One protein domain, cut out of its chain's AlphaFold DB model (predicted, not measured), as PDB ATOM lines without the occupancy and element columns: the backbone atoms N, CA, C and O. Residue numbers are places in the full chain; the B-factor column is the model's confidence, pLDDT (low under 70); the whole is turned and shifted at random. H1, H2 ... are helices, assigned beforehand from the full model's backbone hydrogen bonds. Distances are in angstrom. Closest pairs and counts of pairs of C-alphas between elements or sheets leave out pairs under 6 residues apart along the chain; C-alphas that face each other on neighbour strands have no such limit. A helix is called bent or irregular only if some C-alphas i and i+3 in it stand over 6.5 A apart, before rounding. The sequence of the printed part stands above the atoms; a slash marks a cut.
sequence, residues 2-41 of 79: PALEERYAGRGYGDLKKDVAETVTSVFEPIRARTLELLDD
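AT A GLANCE: This is residues 2 to 41 of the 79 residues of the protein "Tryptophan--tRNA ligase" of Clavibacter michiganensis subsp. michiganensis (UniProt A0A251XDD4). One long helix, H2, bent partway along, makes nearly the whole length, and the short helix H1 is set off to the side of its first end, joined by a link that makes a hook. The printed part has 40 residues with two named helices, H1 then H2, and no named strand: all helix. It is extended, with a radius of gyration of the C-alphas of 15.4 A, and spans 49 by 18 by 6 A.

IN THESE COORDINATES: H1, residues 2 to 7, begins at C-alpha 2 (50.507, 15.728, -14.890). H2, residues 13 to 40, was assigned as one helix by its hydrogen bonds but is bent: C-alphas 27 and 30 are 7.0 A apart. Its arm H2a, residues 13 to 27, is 21.2 A long; H2b, residues 30 to 40, is 15.2 A long and ends at C-alpha 40 (17.801, -13.143, -18.025).

HOW THE PARTS SIT: H2a and H2b stand at a steep tilt of 47 degrees. H1 is apart from both arms. Every O i to N i+4 pair in H1, H2a and H2b is within hydrogen-bond range.

THE WHOLE: The C-alphas farthest apart, of Gly 10 and Asp 41, are 48.9 A apart. The printed part has no cut, and the link from H1 to H2 is tight. Residue 2 has a pLDDT under 70.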
ATOM      1  N   PRO A   2      50.503  14.290 -15.221       69.38
ATOM      2  CA  PRO A   2      50.507  15.728 -14.890       69.38
ATOM      3  C   PRO A   2      49.178  16.444 -15.172       69.38
ATOM      4  O   PRO A   2      48.681  17.193 -14.345       69.38
ATOM      5  N   ALA A   3      48.521  16.106 -16.287       85.81
ATOM      6  CA  ALA A   3      47.226  16.686 -16.651       85.81
ATOM      7  C   ALA A   3      46.086  16.390 -15.650       85.81
ATOM      8  O   ALA A   3      45.148  17.176 -15.537       85.81
ATOM      9  N   LEU A   4      46.135  15.264 -14.923       88.06
ATOM     10  CA  LEU A   4      45.153  14.979 -13.868       88.06
ATOM     11  C   LEU A   4      45.491  15.764 -12.600       88.06
ATOM     12  O   LEU A   4      44.597  16.336 -11.990       88.06
ATOM     13  N   GLU A   5      46.768  15.828 -12.232       88.75
ATOM     14  CA  GLU A   5      47.236  16.590 -11.069       88.75
ATOM     15  C   GLU A   5      46.893  18.081 -11.210       88.75
ATOM     16  O   GLU A   5      46.323  18.663 -10.290       88.75
ATOM     17  N   GLU A   6      47.111  18.666 -12.391       90.69
ATOM     18  CA  GLU A   6      46.699  20.036 -12.726       90.69
ATOM     19  C   GLU A   6      45.175  20.219 -12.655       90.69
ATOM     20  O   GLU A   6      44.692  21.178 -12.056       90.69
ATOM     21  N   ARG A   7      44.393  19.270 -13.195       86.75
ATOM     22  CA  ARG A   7      42.915  19.310 -13.177       86.75
ATOM     23  C   ARG A   7      42.326  19.282 -11.761       86.75
ATOM     24  O   ARG A   7      41.202  19.747 -11.558       86.75
ATOM     25  N   TYR A   8      43.046  18.717 -10.795       92.81
ATOM     26  CA  TYR A   8      42.617  18.656  -9.397       92.81
ATOM     27  C   TYR A   8      43.401  19.591  -8.471       92.81
ATOM     28  O   TYR A   8      43.154  19.586  -7.263       92.81
ATOM     29  N   ALA A   9      44.288  20.436  -9.001       92.06
ATOM     30  CA  ALA A   9      44.996  21.433  -8.211       92.06
ATOM     31  C   ALA A   9      43.997  22.377  -7.520       92.06
ATOM     32  O   ALA A   9      43.082  22.912  -8.144       92.06
ATOM     33  N   GLY A  10      44.138  22.544  -6.203       90.06
ATOM     34  CA  GLY A  10      43.218  23.355  -5.397       90.06
ATOM     35  C   GLY A  10      41.821  22.751  -5.182       90.06
ATOM     36  O   GLY A  10      41.022  23.347  -4.462       90.06
ATOM     37  N   ARG A  11      41.519  21.570  -5.744       89.06
ATOM     38  CA  ARG A  11      40.292  20.809  -5.455       89.06
ATOM     39  C   ARG A  11      40.509  19.882  -4.256       89.06
ATOM     40  O   ARG A  11      41.617  19.429  -3.981       89.06
ATOM     41  N   GLY A  12      39.435  19.584  -3.526       90.06
ATOM     42  CA  GLY A  12      39.479  18.640  -2.407       90.06
ATOM     43  C   GLY A  12      39.412  17.178  -2.863       90.06
ATOM     44  O   GLY A  12      38.862  16.863  -3.915       90.06
ATOM     45  N   TYR A  13      39.867  16.245  -2.021       90.88
ATOM     46  CA  TYR A  13      39.808  14.801  -2.309       90.88
ATOM     47  C   TYR A  13      38.394  14.254  -2.575       90.88
ATOM     48  O   TYR A  13      38.251  13.210  -3.209       90.88
ATOM     49  N   GLY A  14      37.348  14.931  -2.087       93.38
ATOM     50  CA  GLY A  14      35.959  14.554  -2.361       93.38
ATOM     51  C   GLY A  14      35.601  14.648  -3.845       93.38
ATOM     52  O   GLY A  14      34.895  13.782  -4.348       93.38
ATOM     53  N   ASP A  15      36.139  15.641  -4.546       93.19
ATOM     54  CA  ASP A  15      35.920  15.832  -5.979       93.19
ATOM     55  C   ASP A  15      36.602  14.741  -6.798       93.19
ATOM     56  O   ASP A  15      35.972  14.111  -7.640       93.19
ATOM     57  N   LEU A  16      37.868  14.451  -6.485       94.12
ATOM     58  CA  LEU A  16      38.606  13.362  -7.122       94.12
ATOM     59  C   LEU A  16      37.870  12.024  -6.970       94.12
ATOM     60  O   LEU A  16      37.724  11.279  -7.934       94.12
ATOM     61  N   LYS A  17      37.384  11.714  -5.763       95.19
ATOM     62  CA  LYS A  17      36.672  10.454  -5.502       95.19
ATOM     63  C   LYS A  17      35.358  10.346  -6.274       95.19
ATOM     64  O   LYS A  17      35.044   9.254  -6.737       95.19
ATOM     65  N   LYS A  18      34.605  11.442  -6.413       96.31
ATOM     66  CA  LYS A  18      33.357  11.462  -7.192       96.31
ATOM     67  C   LYS A  18      33.627  11.176  -8.665       96.31
ATOM     68  O   LYS A  18      33.038  10.246  -9.202       96.31
ATOM     69  N   ASP A  19      34.575  11.893  -9.265       95.19
ATOM     70  CA  ASP A  19      34.935  11.720 -10.676       95.19
ATOM     71  C   ASP A  19      35.458  10.293 -10.949       95.19
ATOM     72  O   ASP A  19      35.138   9.689 -11.974       95.19
ATOM     73  N   VAL A  20      36.227   9.708 -10.018       95.81
ATOM     74  CA  VAL A  20      36.672   8.306 -10.117       95.81
ATOM     75  C   VAL A  20      35.490   7.343 -10.032       95.81
ATOM     76  O   VAL A  20      35.403   6.426 -10.846       95.81
ATOM     77  N   ALA A  21      34.577   7.537  -9.078       97.88
ATOM     78  CA  ALA A  21      33.406   6.678  -8.928       97.88
ATOM     79  C   ALA A  21      32.514   6.720 -10.175       97.88
ATOM     80  O   ALA A  21      32.094   5.670 -10.661       97.88
ATOM     81  N   GLU A  22      32.275   7.909 -10.725       97.62
ATOM     82  CA  GLU A  22      31.513   8.093 -11.960       97.62
ATOM     83  C   GLU A  22      32.202   7.412 -13.148       97.62
ATOM     84  O   GLU A  22      31.567   6.644 -13.869       97.62
ATOM     85  N   THR A  23      33.514   7.611 -13.306       97.12
ATOM     86  CA  THR A  23      34.289   7.001 -14.398       97.12
ATOM     87  C   THR A  23      34.246   5.477 -14.328       97.12
ATOM     88  O   THR A  23      33.947   4.821 -15.323       97.12
ATOM     89  N   VAL A  24      34.515   4.896 -13.155       98.06
ATOM     90  CA  VAL A  24      34.497   3.438 -12.968       98.06
ATOM     91  C   VAL A  24      33.095   2.887 -13.222       98.06
ATOM     92  O   VAL A  24      32.953   1.913 -13.954       98.06
ATOM     93  N   THR A  25      32.059   3.531 -12.680       98.25
ATOM     94  CA  THR A  25      30.668   3.098 -12.882       98.25
ATOM     95  C   THR A  25      30.302   3.118 -14.363       98.25
ATOM     96  O   THR A  25      29.846   2.110 -14.887       98.25
ATOM     97  N   SER A  26      30.594   4.217 -15.061       98.25
ATOM     98  CA  SER A  26      30.322   4.374 -16.493       98.25
ATOM     99  C   SER A  26      31.014   3.305 -17.348       98.25
ATOM    100  O   SER A  26      30.407   2.745 -18.259       98.25
ATOM    101  N   VAL A  27      32.261   2.949 -17.018       98.19
ATOM    102  CA  VAL A  27      33.001   1.884 -17.716       98.19
ATOM    103  C   VAL A  27      32.346   0.512 -17.526       98.19
ATOM    104  O   VAL A  27      32.289  -0.274 -18.472       98.19
ATOM    105  N   PHE A  28      31.856   0.207 -16.322       98.44
ATOM    106  CA  PHE A  28      31.283  -1.105 -16.014       98.44
ATOM    107  C   PHE A  28      29.787  -1.230 -16.318       98.44
ATOM    108  O   PHE A  28      29.310  -2.356 -16.457       98.44
ATOM    109  N   GLU A  29      29.055  -0.128 -16.476       98.56
ATOM    110  CA  GLU A  29      27.625  -0.135 -16.802       98.56
ATOM    111  C   GLU A  29      27.280  -1.008 -18.029       98.56
ATOM    112  O   GLU A  29      26.435  -1.896 -17.889       98.56
ATOM    113  N   PRO A  30      27.946  -0.885 -19.199       98.38
ATOM    114  CA  PRO A  30      27.629  -1.737 -20.349       98.38
ATOM    115  C   PRO A  30      27.973  -3.216 -20.116       98.38
ATOM    116  O   PRO A  30      27.275  -4.099 -20.614       98.38
ATOM    117  N   ILE A  31      29.020  -3.508 -19.336       98.44
ATOM    118  CA  ILE A  31      29.403  -4.885 -18.985       98.44
ATOM    119  C   ILE A  31      28.323  -5.504 -18.095       98.44
ATOM    120  O   ILE A  31      27.886  -6.632 -18.335       98.44
ATOM    121  N   ARG A  32      27.862  -4.757 -17.086       98.38
ATOM    122  CA  ARG A  32      26.773  -5.168 -16.199       98.38
ATOM    123  C   ARG A  32      25.480  -5.387 -16.981       98.38
ATOM    124  O   ARG A  32      24.864  -6.432 -16.803       98.38
ATOM    125  N   ALA A  33      25.102  -4.452 -17.852       98.56
ATOM    126  CA  ALA A  33      23.907  -4.571 -18.686       98.56
ATOM    127  C   ALA A  33      23.943  -5.850 -19.531       98.56
ATOM    128  O   ALA A  33      23.045  -6.680 -19.421       98.56
ATOM    129  N   ARG A  34      25.038  -6.087 -20.269       98.06
ATOM    130  CA  ARG A  34      25.182  -7.295 -21.092       98.06
ATOM    131  C   ARG A  34      25.194  -8.586 -20.269       98.06
ATOM    132  O   ARG A  34      24.713  -9.617 -20.729       98.06
ATOM    133  N   THR A  35      25.757  -8.536 -19.065       98.19
ATOM    134  CA  THR A  35      25.756  -9.679 -18.144       98.19
ATOM    135  C   THR A  35      24.333 -10.018 -17.720       98.19
ATOM    136  O   THR A  35      23.951 -11.179 -17.776       98.19
ATOM    137  N   LEU A  36      23.540  -9.015 -17.338       98.50
ATOM    138  CA  LEU A  36      22.146  -9.216 -16.945       98.50
ATOM    139  C   LEU A  36      21.292  -9.715 -18.113       98.50
ATOM    140  O   LEU A  36      20.575 -10.686 -17.931       98.50
ATOM    141  N   GLU A  37      21.454  -9.164 -19.320       98.06
ATOM    142  CA  GLU A  37      20.772  -9.666 -20.525       98.06
ATOM    143  C   GLU A  37      21.000 -11.170 -20.754       98.06
ATOM    144  O   GLU A  37      20.071 -11.893 -21.095       98.06
ATOM    145  N   LEU A  38      22.236 -11.649 -20.572       97.81
ATOM    146  CA  LEU A  38      22.572 -13.069 -20.730       97.81
ATOM    147  C   LEU A  38      22.050 -13.935 -19.577       97.81
ATOM    148  O   LEU A  38      21.735 -15.100 -19.791       97.81
ATOM    149  N   LEU A  39      21.986 -13.396 -18.359       97.69
ATOM    150  CA  LEU A  39      21.439 -14.114 -17.204       97.69
ATOM    151  C   LEU A  39      19.906 -14.193 -17.245       97.69
ATOM    152  O   LEU A  39      19.344 -15.178 -16.770       97.69
ATOM    153  N   ASP A  40      19.252 -13.190 -17.831       98.44
ATOM    154  CA  ASP A  40      17.801 -13.143 -18.025       98.44
ATOM    155  C   ASP A  40      17.333 -14.048 -19.185       98.44
ATOM    156  O   ASP A  40      16.169 -14.452 -19.211       98.44
ATOM    157  N   ASP A  41      18.234 -14.441 -20.098       98.12
ATOM    158  CA  ASP A  41      18.004 -15.468 -21.128       98.12
ATOM    159  C   ASP A  41      18.997 -16.646 -21.004       98.12
ATOM    160  O   ASP A  41      19.969 -16.751 -21.767       98.12
TER     161      ASP A  41